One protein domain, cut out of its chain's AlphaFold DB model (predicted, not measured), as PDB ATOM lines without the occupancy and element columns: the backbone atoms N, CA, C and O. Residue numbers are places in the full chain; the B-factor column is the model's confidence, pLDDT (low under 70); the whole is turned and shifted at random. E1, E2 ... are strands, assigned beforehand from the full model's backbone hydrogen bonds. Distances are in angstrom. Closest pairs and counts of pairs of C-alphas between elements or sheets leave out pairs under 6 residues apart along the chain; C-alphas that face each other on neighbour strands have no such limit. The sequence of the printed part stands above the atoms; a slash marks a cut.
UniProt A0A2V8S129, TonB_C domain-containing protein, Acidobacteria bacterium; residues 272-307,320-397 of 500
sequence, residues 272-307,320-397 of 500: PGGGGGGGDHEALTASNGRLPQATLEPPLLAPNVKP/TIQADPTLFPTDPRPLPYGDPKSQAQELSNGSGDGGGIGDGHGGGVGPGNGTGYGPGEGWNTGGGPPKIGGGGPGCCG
ATOM      1  N   PRO A 272     135.586 184.736 189.224       85.12
ATOM      2  CA  PRO A 272     137.020 184.716 189.453       85.12
ATOM      3  C   PRO A 272     137.686 185.690 188.484       85.12
ATOM      4  O   PRO A 272     137.127 186.055 187.446       85.12
ATOM      5  N   GLY A 273     138.843 186.186 188.885       88.75
ATOM      6  CA  GLY A 273     139.631 187.113 188.094       88.75
ATOM      7  C   GLY A 273     141.101 186.800 188.257       88.75
ATOM      8  O   GLY A 273     141.492 186.073 189.170       88.75
ATOM      9  N   GLY A 274     141.887 187.355 187.353       92.06
ATOM     10  CA  GLY A 274     143.285 187.019 187.172       92.06
ATOM     11  C   GLY A 274     143.510 186.179 185.931       92.06
ATOM     12  O   GLY A 274     142.595 185.885 185.160       92.06
ATOM     13  N   GLY A 275     144.755 185.813 185.724       91.62
ATOM     14  CA  GLY A 275     145.172 185.005 184.597       91.62
ATOM     15  C   GLY A 275     146.612 184.590 184.779       91.62
ATOM     16  O   GLY A 275     147.234 184.849 185.811       91.62
ATOM     17  N   GLY A 276     147.141 183.932 183.769       92.06
ATOM     18  CA  GLY A 276     148.531 183.549 183.761       92.06
ATOM     19  C   GLY A 276     148.937 183.039 182.403       92.06
ATOM     20  O   GLY A 276     148.117 182.665 181.564       92.06
ATOM     21  N   GLY A 277     150.233 183.076 182.198       91.81
ATOM     22  CA  GLY A 277     150.848 182.706 180.951       91.81
ATOM     23  C   GLY A 277     152.335 182.574 181.150       91.81
ATOM     24  O   GLY A 277     152.858 182.785 182.247       91.81
ATOM     25  N   GLY A 278     152.985 182.155 180.088       93.31
ATOM     26  CA  GLY A 278     154.388 181.816 180.110       93.31
ATOM     27  C   GLY A 278     154.830 181.331 178.745       93.31
ATOM     28  O   GLY A 278     154.075 181.427 177.785       93.31
ATOM     29  N   GLY A 279     156.032 180.791 178.675       92.88
ATOM     30  CA  GLY A 279     156.635 180.151 177.521       92.88
ATOM     31  C   GLY A 279     158.140 180.000 177.724       92.88
ATOM     32  O   GLY A 279     158.687 180.334 178.781       92.88
ATOM     33  N   ASP A 280     158.814 179.479 176.702       93.19
ATOM     34  CA  ASP A 280     160.257 179.202 176.740       93.19
ATOM     35  C   ASP A 280     160.983 179.767 175.505       93.19
ATOM     36  O   ASP A 280     161.947 179.196 175.002       93.19
ATOM     37  N   HIS A 281     160.487 180.898 174.987       93.38
ATOM     38  CA  HIS A 281     160.961 181.567 173.770       93.38
ATOM     39  C   HIS A 281     161.008 180.649 172.537       93.38
ATOM     40  O   HIS A 281     161.872 180.789 171.664       93.38
ATOM     41  N   GLU A 282     160.089 179.688 172.444       92.69
ATOM     42  CA  GLU A 282     160.037 178.764 171.317       92.69
ATOM     43  C   GLU A 282     159.328 179.423 170.122       92.69
ATOM     44  O   GLU A 282     158.312 180.097 170.267       92.69
ATOM     45  N   ALA A 283     159.841 179.234 168.903       91.38
ATOM     46  CA  ALA A 283     159.223 179.818 167.703       91.38
ATOM     47  C   ALA A 283     157.836 179.222 167.385       91.38
ATOM     48  O   ALA A 283     157.045 179.823 166.658       91.38
ATOM     49  N   LEU A 284     157.565 178.024 167.899       90.62
ATOM     50  CA  LEU A 284     156.298 177.319 167.756       90.62
ATOM     51  C   LEU A 284     155.325 177.774 168.843       90.62
ATOM     52  O   LEU A 284     155.730 177.996 169.978       90.62
ATOM     53  N   THR A 285     154.034 177.842 168.532       92.50
ATOM     54  CA  THR A 285     152.999 178.147 169.529       92.50
ATOM     55  C   THR A 285     152.852 177.018 170.550       92.50
ATOM     56  O   THR A 285     153.196 175.873 170.269       92.50
ATOM     57  N   ALA A 286     152.337 177.335 171.739       93.25
ATOM     58  CA  ALA A 286     152.166 176.360 172.811       93.25
ATOM     59  C   ALA A 286     151.292 175.174 172.380       93.25
ATOM     60  O   ALA A 286     150.260 175.373 171.738       93.25
ATOM     61  N   SER A 287     151.662 173.948 172.743       92.69
ATOM     62  CA  SER A 287     150.914 172.747 172.356       92.69
ATOM     63  C   SER A 287     149.602 172.576 173.121       92.69
ATOM     64  O   SER A 287     149.483 172.970 174.285       92.69
ATOM     65  N   ASN A 288     148.637 171.898 172.502       91.44
ATOM     66  CA  ASN A 288     147.455 171.389 173.184       91.44
ATOM     67  C   ASN A 288     147.847 170.304 174.196       91.44
ATOM     68  O   ASN A 288     148.642 169.414 173.894       91.44
ATOM     69  N   GLY A 289     147.268 170.358 175.392       89.44
ATOM     70  CA  GLY A 289     147.514 169.370 176.436       89.44
ATOM     71  C   GLY A 289     146.601 169.575 177.634       89.44
ATOM     72  O   GLY A 289     145.673 170.386 177.588       89.44
ATOM     73  N   ARG A 290     146.845 168.827 178.714       90.06
ATOM     74  CA  ARG A 290     146.106 169.034 179.967       90.06
ATOM     75  C   ARG A 290     146.762 170.118 180.812       90.06
ATOM     76  O   ARG A 290     147.982 170.277 180.797       90.06
ATOM     77  N   LEU A 291     145.964 170.777 181.641       89.94
ATOM     78  CA  LEU A 291     146.499 171.672 182.659       89.94
ATOM     79  C   LEU A 291     147.159 170.883 183.802       89.94
ATOM     80  O   LEU A 291     146.712 169.778 184.136       89.94
ATOM     81  N   PRO A 292     148.222 171.431 184.414       89.25
ATOM     82  CA  PRO A 292     148.751 170.916 185.670       89.25
ATOM     83  C   PRO A 292     147.739 171.104 186.805       89.25
ATOM     84  O   PRO A 292     146.723 171.785 186.660       89.25
ATOM     85  N   GLN A 293     148.006 170.482 187.954       88.38
ATOM     86  CA  GLN A 293     147.120 170.625 189.106       88.38
ATOM     87  C   GLN A 293     147.094 172.085 189.571       88.38
ATOM     88  O   GLN A 293     148.142 172.711 189.743       88.38
ATOM     89  N   ALA A 294     145.890 172.614 189.765       89.44
ATOM     90  CA  ALA A 294     145.685 173.940 190.321       89.44
ATOM     91  C   ALA A 294     145.811 173.898 191.849       89.44
ATOM     92  O   ALA A 294     145.275 172.998 192.497       89.44
ATOM     93  N   THR A 295     146.530 174.863 192.415       89.81
ATOM     94  CA  THR A 295     146.647 175.101 193.858       89.81
ATOM     95  C   THR A 295     146.660 176.604 194.126       89.81
ATOM     96  O   THR A 295     147.063 177.382 193.273       89.81
ATOM     97  N   LEU A 296     146.230 177.046 195.307       89.31
ATOM     98  CA  LEU A 296     146.323 178.465 195.683       89.31
ATOM     99  C   LEU A 296     147.754 178.876 196.070       89.31
ATOM    100  O   LEU A 296     148.072 180.066 196.131       89.31
ATOM    101  N   GLU A 297     148.619 177.896 196.320       89.69
ATOM    102  CA  GLU A 297     150.019 178.111 196.663       89.69
ATOM    103  C   GLU A 297     150.846 178.511 195.427       89.69
ATOM    104  O   GLU A 297     150.590 178.026 194.323       89.69
ATOM    105  N   PRO A 298     151.852 179.388 195.574       87.56
ATOM    106  CA  PRO A 298     152.753 179.713 194.476       87.56
ATOM    107  C   PRO A 298     153.491 178.460 193.966       87.56
ATOM    108  O   PRO A 298     154.030 177.704 194.782       87.56
ATOM    109  N   PRO A 299     153.557 178.229 192.643       87.31
ATOM    110  CA  PRO A 299     154.225 177.062 192.092       87.31
ATOM    111  C   PRO A 299     155.738 177.143 192.308       87.31
ATOM    112  O   PRO A 299     156.368 178.167 192.043       87.31
ATOM    113  N   LEU A 300     156.327 176.035 192.765       87.88
ATOM    114  CA  LEU A 300     157.782 175.892 192.892       87.88
ATOM    115  C   LEU A 300     158.451 175.595 191.544       87.88
ATOM    116  O   LEU A 300     159.600 175.970 191.328       87.88
ATOM    117  N   LEU A 301     157.732 174.907 190.655       89.00
ATOM    118  CA  LEU A 301     158.182 174.549 189.318       89.00
ATOM    119  C   LEU A 301     157.088 174.905 188.314       89.00
ATOM    120  O   LEU A 301     155.945 174.468 188.457       89.00
ATOM    121  N   ALA A 302     157.453 175.686 187.302       90.25
ATOM    122  CA  ALA A 302     156.545 176.024 186.217       90.25
ATOM    123  C   ALA A 302     156.264 174.784 185.342       90.25
ATOM    124  O   ALA A 302     157.142 173.929 185.174       90.25
ATOM    125  N   PRO A 303     155.054 174.659 184.775       89.69
ATOM    126  CA  PRO A 303     154.726 173.568 183.871       89.69
ATOM    127  C   PRO A 303     155.568 173.646 182.598       89.69
ATOM    128  O   PRO A 303     155.832 174.721 182.075       89.69
ATOM    129  N   ASN A 304     155.986 172.485 182.103       89.25
ATOM    130  CA  ASN A 304     156.776 172.346 180.886       89.25
ATOM    131  C   ASN A 304     156.249 171.130 180.113       89.25
ATOM    132  O   ASN A 304     156.010 170.075 180.708       89.25
ATOM    133  N   VAL A 305     156.058 171.279 178.804       88.81
ATOM    134  CA  VAL A 305     155.614 170.211 177.895       88.81
ATOM    135  C   VAL A 305     156.682 169.117 177.759       88.81
ATOM    136  O   VAL A 305     156.366 167.939 177.597       88.81
ATOM    137  N   LYS A 306     157.957 169.502 177.869       86.88
ATOM    138  CA  LYS A 306     159.151 168.652 177.788       86.88
ATOM    139  C   LYS A 306     159.914 168.713 179.124       86.88
ATOM    140  O   LYS A 306     160.993 169.303 179.182       86.88
ATOM    141  N   PRO A 307     159.363 168.156 180.223       80.25
ATOM    142  CA  PRO A 307     160.014 168.231 181.526       80.25
ATOM    143  C   PRO A 307     161.389 167.540 181.484       80.25
ATOM    144  O   PRO A 307     161.508 166.459 180.896       80.25
ATOM    145  N   THR A 320     152.691 172.810 189.112       91.00
ATOM    146  CA  THR A 320     151.336 173.275 189.432       91.00
ATOM    147  C   THR A 320     151.092 174.656 188.829       91.00
ATOM    148  O   THR A 320     152.031 175.342 188.435       91.00
ATOM    149  N   ILE A 321     149.826 175.063 188.736       91.56
ATOM    150  CA  ILE A 321     149.443 176.455 188.451       91.56
ATOM    151  C   ILE A 321     148.805 177.068 189.686       91.56
ATOM    152  O   ILE A 321     148.129 176.375 190.454       91.56
ATOM    153  N   GLN A 322     148.993 178.375 189.860       92.81
ATOM    154  CA  GLN A 322     148.395 179.091 190.974       92.81
ATOM    155  C   GLN A 322     146.953 179.460 190.635       92.81
ATOM    156  O   GLN A 322     146.695 180.500 190.032       92.81
ATOM    157  N   ALA A 323     146.000 178.606 190.980       90.12
ATOM    158  CA  ALA A 323     144.588 178.848 190.743       90.12
ATOM    159  C   ALA A 323     143.714 178.064 191.718       90.12
ATOM    160  O   ALA A 323     144.161 177.127 192.378       90.12
ATOM    161  N   ASP A 324     142.444 178.446 191.799       88.44
ATOM    162  CA  ASP A 324     141.475 177.736 192.621       88.44
ATOM    163  C   ASP A 324     141.238 176.307 192.076       88.44
ATOM    164  O   ASP A 324     140.771 176.167 190.939       88.44
ATOM    165  N   PRO A 325     141.510 175.240 192.858       85.38
ATOM    166  CA  PRO A 325     141.300 173.859 192.417       85.38
ATOM    167  C   PRO A 325     139.853 173.554 192.013       85.38
ATOM    168  O   PRO A 325     139.612 172.645 191.223       85.38
ATOM    169  N   THR A 326     138.875 174.306 192.532       81.38
ATOM    170  CA  THR A 326     137.452 174.119 192.201       81.38
ATOM    171  C   THR A 326     137.101 174.572 190.781       81.38
ATOM    172  O   THR A 326     136.114 174.103 190.216       81.38
ATOM    173  N   LEU A 327     137.912 175.446 190.172       77.94
ATOM    174  CA  LEU A 327     137.710 175.907 188.795       77.94
ATOM    175  C   LEU A 327     138.188 174.886 187.758       77.94
ATOM    176  O   LEU A 327     137.654 174.850 186.646       77.94
ATOM    177  N   PHE A 328     139.162 174.055 188.135       80.19
ATOM    178  CA  PHE A 328     139.863 173.134 187.248       80.19
ATOM    179  C   PHE A 328     139.747 171.698 187.767       80.19
ATOM    180  O   PHE A 328     140.578 171.267 188.571       80.19
ATOM    181  N   PRO A 329     138.742 170.925 187.314       70.75
ATOM    182  CA  PRO A 329     138.673 169.516 187.660       70.75
ATOM    183  C   PRO A 329     139.926 168.792 187.157       70.75
ATOM    184  O   PRO A 329     140.468 169.096 186.092       70.75
ATOM    185  N   THR A 330     140.393 167.819 187.935       71.62
ATOM    186  CA  THR A 330     141.571 167.035 187.569       71.62
ATOM    187  C   THR A 330     141.267 166.165 186.352       71.62
ATOM    188  O   THR A 330     140.362 165.335 186.379       71.62
ATOM    189  N   ASP A 331     142.032 166.347 185.274       76.50
ATOM    190  CA  ASP A 331     141.939 165.495 184.088       76.50
ATOM    191  C   ASP A 331     142.768 164.211 184.302       76.50
ATOM    192  O   ASP A 331     144.001 164.299 184.428       76.50
ATOM    193  N   PRO A 332     142.138 163.020 184.359       75.81
ATOM    194  CA  PRO A 332     142.832 161.757 184.600       75.81
ATOM    195  C   PRO A 332     143.568 161.221 183.363       75.81
ATOM    196  O   PRO A 332     144.283 160.224 183.470       75.81
ATOM    197  N   ARG A 333     143.392 161.826 182.180       79.81
ATOM    198  CA  ARG A 333     144.012 161.333 180.944       79.81
ATOM    199  C   ARG A 333     145.540 161.510 180.983       79.81
ATOM    200  O   ARG A 333     146.020 162.548 181.446       79.81
ATOM    201  N   PRO A 334     146.321 160.551 180.449       79.75
ATOM    202  CA  PRO A 334     147.781 160.633 180.379       79.75
ATOM    203  C   PRO A 334     148.230 161.517 179.203       79.75
ATOM    204  O   PRO A 334     148.930 161.066 178.301       79.75
ATOM    205  N   LEU A 335     147.771 162.769 179.177       83.94
ATOM    206  CA  LEU A 335     148.171 163.763 178.182       83.94
ATOM    207  C   LEU A 335     149.368 164.576 178.705       83.94
ATOM    208  O   LEU A 335     149.442 164.818 179.917       83.94
ATOM    209  N   PRO A 336     150.287 165.016 177.822       87.56
ATOM    210  CA  PRO A 336     151.319 165.971 178.201       87.56
ATOM    211  C   PRO A 336     150.684 167.277 178.695       87.56
ATOM    212  O   PRO A 336     149.519 167.575 178.399       87.56
ATOM    213  N   TYR A 337     151.448 168.050 179.468       90.00
ATOM    214  CA  TYR A 337     151.012 169.391 179.836       90.00
ATOM    215  C   TYR A 337     150.902 170.265 178.587       90.00
ATOM    216  O   TYR A 337     151.648 170.077 177.632       90.00
ATOM    217  N   GLY A 338     149.949 171.186 178.581       90.75
ATOM    218  CA  GLY A 338     149.702 172.082 177.457       90.75
ATOM    219  C   GLY A 338     148.580 173.062 177.767       90.75
ATOM    220  O   GLY A 338     147.955 172.964 178.826       90.75
ATOM    221  N   ASP A 339     148.298 173.977 176.841       90.69
ATOM    222  CA  ASP A 339     147.095 174.808 176.916       90.69
ATOM    223  C   ASP A 339     145.932 174.079 176.221       90.69
ATOM    224  O   ASP A 339     145.977 173.895 175.001       90.69
ATOM    225  N   PRO A 340     144.859 173.696 176.940       88.00
ATOM    226  CA  PRO A 340     143.689 173.064 176.335       88.00
ATOM    227  C   PRO A 340     143.036 173.885 175.214       88.00
ATOM    228  O   PRO A 340     142.319 173.316 174.390       88.00
ATOM    229  N   LYS A 341     143.252 175.208 175.181       86.69
ATOM    230  CA  LYS A 341     142.709 176.109 174.151       86.69
ATOM    231  C   LYS A 341     143.557 176.171 172.884       86.69
ATOM    232  O   LYS A 341     143.070 176.668 171.868       86.69
ATOM    233  N   SER A 342     144.795 175.682 172.916       87.00
ATOM    234  CA  SER A 342     145.650 175.668 171.732       87.00
ATOM    235  C   SER A 342     145.213 174.593 170.736       87.00
ATOM    236  O   SER A 342     144.709 173.541 171.118       87.00
ATOM    237  N   GLN A 343     145.434 174.841 169.444       88.31
ATOM    238  CA  GLN A 343     145.226 173.862 168.369       88.31
ATOM    239  C   GLN A 343     146.529 173.184 167.918       88.31
ATOM    240  O   GLN A 343     146.488 172.268 167.096       88.31
ATOM    241  N   ALA A 344     147.687 173.620 168.424       88.38
ATOM    242  CA  ALA A 344     148.973 173.064 168.025       88.38
ATOM    243  C   ALA A 344     149.155 171.648 168.592       88.38
ATOM    244  O   ALA A 344     148.982 171.422 169.787       88.38
ATOM    245  N   GLN A 345     149.503 170.686 167.739       86.12
ATOM    246  CA  GLN A 345     149.778 169.302 168.155       86.12
ATOM    247  C   GLN A 345     151.266 169.045 168.414       86.12
ATOM    248  O   GLN A 345     151.627 168.064 169.061       86.12
ATOM    249  N   GLU A 346     152.131 169.907 167.888       88.75
ATOM    250  CA  GLU A 346     153.573 169.810 168.070       88.75
ATOM    251  C   GLU A 346     153.962 170.303 169.464       88.75
ATOM    252  O   GLU A 346     153.532 171.379 169.870       88.75
ATOM    253  N   LEU A 347     154.749 169.508 170.198       90.94
ATOM    254  CA  LEU A 347     155.105 169.771 171.595       90.94
ATOM    255  C   LEU A 347     156.000 171.010 171.720       90.94
ATOM    256  O   LEU A 347     157.198 170.966 171.420       90.94
ATOM    257  N   SER A 348     155.415 172.091 172.226       92.75
ATOM    258  CA  SER A 348     156.074 173.379 172.409       92.75
ATOM    259  C   SER A 348     155.564 174.067 173.671       92.75
ATOM    260  O   SER A 348     154.361 174.050 173.945       92.75
ATOM    261  N   ASN A 349     156.472 174.695 174.420       91.62
ATOM    262  CA  ASN A 349     156.119 175.570 175.542       91.62
ATOM    263  C   ASN A 349     155.562 176.912 175.052       91.62
ATOM    264  O   ASN A 349     154.913 177.608 175.820       91.62
ATOM    265  N   GLY A 350     155.760 177.256 173.780       93.56
ATOM    266  CA  GLY A 350     155.276 178.493 173.182       93.56
ATOM    267  C   GLY A 350     156.292 179.637 173.194       93.56
ATOM    268  O   GLY A 350     157.378 179.543 173.776       93.56
ATOM    269  N   SER A 351     155.919 180.722 172.514       94.94
ATOM    270  CA  SER A 351     156.762 181.894 172.255       94.94
ATOM    271  C   SER A 351     156.899 182.862 173.426       94.94
ATOM    272  O   SER A 351     157.650 183.827 173.307       94.94
ATOM    273  N   GLY A 352     156.156 182.636 174.511       93.06
ATOM    274  CA  GLY A 352     156.227 183.441 175.724       93.06
ATOM    275  C   GLY A 352     157.547 183.275 176.482       93.06
ATOM    276  O   GLY A 352     158.472 182.607 176.015       93.06
ATOM    277  N   ASP A 353     157.623 183.841 177.685       91.88
ATOM    278  CA  ASP A 353     158.806 183.744 178.549       91.88
ATOM    279  C   ASP A 353     158.473 183.651 180.044       91.88
ATOM    280  O   ASP A 353     157.317 183.717 180.452       91.88
ATOM    281  N   GLY A 354     159.495 183.444 180.882       89.12
ATOM    282  CA  GLY A 354     159.332 183.289 182.332       89.12
ATOM    283  C   GLY A 354     159.028 181.860 182.805       89.12
ATOM    284  O   GLY A 354     158.799 181.664 184.000       89.12
ATOM    285  N   GLY A 355     159.100 180.870 181.907       90.88
ATOM    286  CA  GLY A 355     158.721 179.476 182.160       90.88
ATOM    287  C   GLY A 355     157.257 179.226 181.804       90.88
ATOM    288  O   GLY A 355     156.616 180.080 181.225       90.88
ATOM    289  N   GLY A 356     156.692 178.062 182.117       93.19
ATOM    290  CA  GLY A 356     155.276 177.809 181.831       93.19
ATOM    291  C   GLY A 356     154.996 177.469 180.364       93.19
ATOM    292  O   GLY A 356     155.882 177.032 179.628       93.19
ATOM    293  N   ILE A 357     153.730 177.607 179.959       94.56
ATOM    294  CA  ILE A 357     153.257 177.180 178.634       94.56
ATOM    295  C   ILE A 357     152.331 178.241 178.030       94.56
ATOM    296  O   ILE A 357     151.246 178.469 178.552       94.56
ATOM    297  N   GLY A 358     152.696 178.857 176.910       93.75
ATOM    298  CA  GLY A 358     151.882 179.880 176.256       93.75
ATOM    299  C   GLY A 358     152.680 180.871 175.410       93.75
ATOM    300  O   GLY A 358     153.818 180.642 175.003       93.75
ATOM    301  N   ASP A 359     152.043 181.997 175.135       93.44
ATOM    302  CA  ASP A 359     152.597 183.174 174.465       93.44
ATOM    303  C   ASP A 359     152.724 184.390 175.404       93.44
ATOM    304  O   ASP A 359     153.148 185.457 174.966       93.44
ATOM    305  N   GLY A 360     152.369 184.227 176.682       93.19
ATOM    306  CA  GLY A 360     152.449 185.258 177.717       93.19
ATOM    307  C   GLY A 360     153.752 185.244 178.528       93.19
ATOM    308  O   GLY A 360     154.747 184.643 178.124       93.19
ATOM    309  N   HIS A 361     153.745 185.887 179.699       93.56
ATOM    310  CA  HIS A 361     154.934 185.997 180.554       93.56
ATOM    311  C   HIS A 361     154.681 185.509 181.986       93.56
ATOM    312  O   HIS A 361     153.786 186.008 182.669       93.56
ATOM    313  N   GLY A 362     155.499 184.592 182.501       90.75
ATOM    314  CA  GLY A 362     155.395 184.080 183.874       90.75
ATOM    315  C   GLY A 362     155.464 182.559 183.958       90.75
ATOM    316  O   GLY A 362     155.902 181.907 183.032       90.75
ATOM    317  N   GLY A 363     155.061 181.980 185.091       91.56
ATOM    318  CA  GLY A 363     155.091 180.526 185.313       91.56
ATOM    319  C   GLY A 363     153.751 179.821 185.080       91.56
ATOM    320  O   GLY A 363     153.547 178.737 185.622       91.56
ATOM    321  N   GLY A 364     152.804 180.465 184.393       93.12
ATOM    322  CA  GLY A 364     151.430 179.995 184.218       93.12
ATOM    323  C   GLY A 364     151.194 179.273 182.895       93.12
ATOM    324  O   GLY A 364     152.130 178.833 182.224       93.12
ATOM    325  N   VAL A 365     149.919 179.148 182.515       94.44
ATOM    326  CA  VAL A 365     149.525 178.562 181.225       94.44
ATOM    327  C   VAL A 365     148.571 179.486 180.459       94.44
ATOM    328  O   VAL A 365     147.484 179.783 180.950       94.44
ATOM    329  N   GLY A 366     148.940 179.901 179.245       93.50
ATOM    330  CA  GLY A 366     148.117 180.718 178.345       93.50
ATOM    331  C   GLY A 366     148.746 182.064 177.935       93.50
ATOM    332  O   GLY A 366     149.954 182.255 178.087       93.50
ATOM    333  N   PRO A 367     147.928 183.005 177.421       93.62
ATOM    334  CA  PRO A 367     148.387 184.295 176.886       93.62
ATOM    335  C   PRO A 367     148.517 185.416 177.931       93.62
ATOM    336  O   PRO A 367     148.805 186.558 177.582       93.62
ATOM    337  N   GLY A 368     148.192 185.148 179.201       92.31
ATOM    338  CA  GLY A 368     148.224 186.151 180.267       92.31
ATOM    339  C   GLY A 368     149.618 186.372 180.851       92.31
ATOM    340  O   GLY A 368     150.609 185.834 180.372       92.31
ATOM    341  N   ASN A 369     149.684 187.127 181.946       94.06
ATOM    342  CA  ASN A 369     150.923 187.332 182.691       94.06
ATOM    343  C   ASN A 369     150.807 186.773 184.112       94.06
ATOM    344  O   ASN A 369     149.928 187.185 184.857       94.06
ATOM    345  N   GLY A 370     151.694 185.870 184.529       92.88
ATOM    346  CA  GLY A 370     151.728 185.326 185.890       92.88
ATOM    347  C   GLY A 370     151.534 183.812 185.969       92.88
ATOM    348  O   GLY A 370     151.657 183.109 184.976       92.88
ATOM    349  N   THR A 371     151.273 183.295 187.168       94.25
ATOM    350  CA  THR A 371     151.270 181.859 187.522       94.25
ATOM    351  C   THR A 371     149.912 181.169 187.348       94.25
ATOM    352  O   THR A 371     149.808 179.961 187.570       94.25
ATOM    353  N   GLY A 372     148.869 181.921 186.986       92.81
ATOM    354  CA  GLY A 372     147.513 181.418 186.755       92.81
ATOM    355  C   GLY A 372     147.294 180.765 185.383       92.81
ATOM    356  O   GLY A 372     148.224 180.271 184.743       92.81
ATOM    357  N   TYR A 373     146.041 180.782 184.922       93.56
ATOM    358  CA  TYR A 373     145.641 180.252 183.617       93.56
ATOM    359  C   TYR A 373     144.838 181.270 182.804       93.56
ATOM    360  O   TYR A 373     143.867 181.847 183.295       93.56
ATOM    361  N   GLY A 374     145.186 181.426 181.526       92.12
ATOM    362  CA  GLY A 374     144.422 182.205 180.558       92.12
ATOM    363  C   GLY A 374     144.711 183.713 180.574       92.12
ATOM    364  O   GLY A 374     145.634 184.175 181.241       92.12
ATOM    365  N   PRO A 375     143.931 184.512 179.822       91.69
ATOM    366  CA  PRO A 375     144.156 185.950 179.718       91.69
ATOM    367  C   PRO A 375     143.925 186.644 181.065       91.69
ATOM    368  O   PRO A 375     142.997 186.298 181.794       91.69
ATOM    369  N   GLY A 376     144.728 187.664 181.364       90.56
ATOM    370  CA  GLY A 376     144.700 188.389 182.636       90.56
ATOM    371  C   GLY A 376     146.086 188.486 183.258       90.56
ATOM    372  O   GLY A 376     147.083 188.213 182.591       90.56
ATOM    373  N   GLU A 377     146.135 188.878 184.529       92.62
ATOM    374  CA  GLU A 377     147.388 189.034 185.267       92.62
ATOM    375  C   GLU A 377     147.359 188.376 186.658       92.62
ATOM    376  O   GLU A 377     146.311 188.274 187.300       92.62
ATOM    377  N   GLY A 378     148.525 187.943 187.138       92.62
ATOM    378  CA  GLY A 378     148.737 187.408 188.479       92.62
ATOM    379  C   GLY A 378     148.504 185.902 188.584       92.62
ATOM    380  O   GLY A 378     149.305 185.100 188.113       92.62
ATOM    381  N   TRP A 379     147.453 185.522 189.299       92.00
ATOM    382  CA  TRP A 379     147.097 184.140 189.604       92.00
ATOM    383  C   TRP A 379     145.593 183.946 189.421       92.00
ATOM    384  O   TRP A 379     144.840 184.914 189.343       92.00
ATOM    385  N   ASN A 380     145.145 182.696 189.388       92.12
ATOM    386  CA  ASN A 380     143.785 182.290 189.050       92.12
ATOM    387  C   ASN A 380     143.448 182.495 187.557       92.12
ATOM    388  O   ASN A 380     144.326 182.429 186.700       92.12
ATOM    389  N   THR A 381     142.165 182.641 187.225       89.50
ATOM    390  CA  THR A 381     141.651 182.712 185.849       89.50
ATOM    391  C   THR A 381     140.417 183.614 185.796       89.50
ATOM    392  O   THR A 381     139.696 183.731 186.788       89.50
ATOM    393  N   GLY A 382     140.122 184.206 184.637       85.62
ATOM    394  CA  GLY A 382     138.911 185.012 184.409       85.62
ATOM    395  C   GLY A 382     139.148 186.443 183.915       85.62
ATOM    396  O   GLY A 382     138.181 187.149 183.632       85.62
ATOM    397  N   GLY A 383     140.405 186.859 183.757       86.69
ATOM    398  CA  GLY A 383     140.793 188.198 183.322       86.69
ATOM    399  C   GLY A 383     140.824 189.230 184.452       86.69
ATOM    400  O   GLY A 383     140.291 189.017 185.541       86.69
ATOM    401  N   GLY A 384     141.451 190.377 184.179       84.94
ATOM    402  CA  GLY A 384     141.617 191.454 185.161       84.94
ATOM    403  C   GLY A 384     142.559 191.083 186.319       84.94
ATOM    404  O   GLY A 384     143.353 190.154 186.168       84.94
ATOM    405  N   PRO A 385     142.483 191.799 187.457       86.25
ATOM    406  CA  PRO A 385     143.336 191.544 188.615       86.25
ATOM    407  C   PRO A 385     142.967 190.226 189.321       86.25
ATOM    408  O   PRO A 385     141.796 189.822 189.297       86.25
ATOM    409  N   PRO A 386     143.935 189.576 189.994       88.81
ATOM    410  CA  PRO A 386     143.740 188.265 190.598       88.81
ATOM    411  C   PRO A 386     142.751 188.304 191.764       88.81
ATOM    412  O   PRO A 386     142.900 189.086 192.706       88.81
ATOM    413  N   LYS A 387     141.740 187.434 191.712       88.06
ATOM    414  CA  LYS A 387     140.745 187.251 192.777       88.06
ATOM    415  C   LYS A 387     140.134 185.854 192.744       88.06
ATOM    416  O   LYS A 387     139.920 185.268 191.679       88.06
ATOM    417  N   ILE A 388     139.782 185.342 193.919       84.44
ATOM    418  CA  ILE A 388     139.013 184.101 194.055       84.44
ATOM    419  C   ILE A 388     137.553 184.432 193.754       84.44
ATOM    420  O   ILE A 388     136.963 185.295 194.397       84.44
ATOM    421  N   GLY A 389     136.986 183.782 192.739       76.56
ATOM    422  CA  GLY A 389     135.554 183.869 192.458       76.56
ATOM    423  C   GLY A 389     134.757 183.051 193.461       76.56
ATOM    424  O   GLY A 389     135.321 182.207 194.142       76.56
ATOM    425  N   GLY A 390     133.447 183.242 193.519       71.38
ATOM    426  CA  GLY A 390     132.546 182.444 194.338       71.38
ATOM    427  C   GLY A 390     131.313 181.999 193.571       71.38
ATOM    428  O   GLY A 390     130.727 182.771 192.815       71.38
ATOM    429  N   GLY A 391     130.918 180.739 193.735       58.97
ATOM    430  CA  GLY A 391     129.713 180.180 193.116       58.97
ATOM    431  C   GLY A 391     128.416 180.523 193.847       58.97
ATOM    432  O   GLY A 391     127.342 180.132 193.400       58.97
ATOM    433  N   GLY A 392     128.474 181.281 194.942       51.94
ATOM    434  CA  GLY A 392     127.322 181.487 195.814       51.94
ATOM    435  C   GLY A 392     127.045 180.266 196.705       51.94
ATOM    436  O   GLY A 392     127.815 179.298 196.708       51.94
ATOM    437  N   PRO A 393     125.957 180.295 197.498       43.66
ATOM    438  CA  PRO A 393     125.698 179.283 198.515       43.66
ATOM    439  C   PRO A 393     125.392 177.917 197.880       43.66
ATOM    440  O   PRO A 393     124.248 177.634 197.534       43.66
ATOM    441  N   GLY A 394     126.418 177.067 197.755       50.66
ATOM    442  CA  GLY A 394     126.289 175.672 197.315       50.66
ATOM    443  C   GLY A 394     127.457 175.085 196.511       50.66
ATOM    444  O   GLY A 394     127.413 173.900 196.213       50.66
ATOM    445  N   CYS A 395     128.487 175.856 196.141       42.31
ATOM    446  CA  CYS A 395     129.481 175.403 195.148       42.31
ATOM    447  C   CYS A 395     130.777 174.792 195.720       42.31
ATOM    448  O   CYS A 395     131.504 174.091 195.025       42.31
ATOM    449  N   CYS A 396     131.049 174.977 197.005       39.59
ATOM    450  CA  CYS A 396     132.217 174.412 197.666       39.59
ATOM    451  C   CYS A 396     131.786 173.905 199.034       39.59
ATOM    452  O   CYS A 396     131.077 174.609 199.755       39.59
ATOM    453  N   GLY A 397     132.204 172.683 199.372       42.28
ATOM    454  CA  GLY A 397     132.015 172.047 200.673       42.28
ATOM    455  C   GLY A 397     132.758 172.765 201.801       42.28
ATOM    456  O   GLY A 397     133.516 172.147 202.537       42.28
TER     457      GLY A 397
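Overview. This is residues 272 to 307 and 320 to 397 of the 500 residues of the protein "TonB_C domain-containing protein" of Acidobacteria bacterium (UniProt A0A2V8S129). With little regular structure, one part of this domain is a chain wound in stacked turns, residues 348 to 382, round the extended stretch 272 to 280; a small sheet of E1 and E2 packs on one side of the turns with Gln 322 of E2 near Thr 371 of E3, a large loop lies within the long unnamed stretch 323 to 368, and a tail, residues 388 to 397, runs off one end. The 114 printed residues have no named helix and four strands, E1 to E4 in order, with 14 residues: all strand. The sheet, E1 beside E2, is parallel. The whole is compact, radius of gyration of the C-alphas 13.0 A, spanning 45 by 29 by 25 A.

Along the chain. Find E1, residues 293 to 295, 6.5 A, from C-alpha 293 at (147.120, 170.625, 189.106). E2 is residues 320 to 322, 6.7 A; E3, 369 to 371, 7.3 A. E4, 383 to 387, runs 9.5 A to C-alpha 387 at (140.745, 187.251, 192.777).

Arrangement. Between parallel E1 and E2, N 295 and O 321 are 2.9 A apart, within hydrogen-bond range. The closest C-alphas of E2 and E3, Gln 322 and Thr 371, are 5.3 A apart. E3 and E4 pair with no named strand; E4 is apart from E1, E2 and E3.

Size, cuts and confidence. Residues 308 to 319 are cut out, a gap of 12.8 A between C-alphas 307 and 320. Links E2 to E3 and E3 to E4 are long. Residues 391 to 397 are under pLDDT 70.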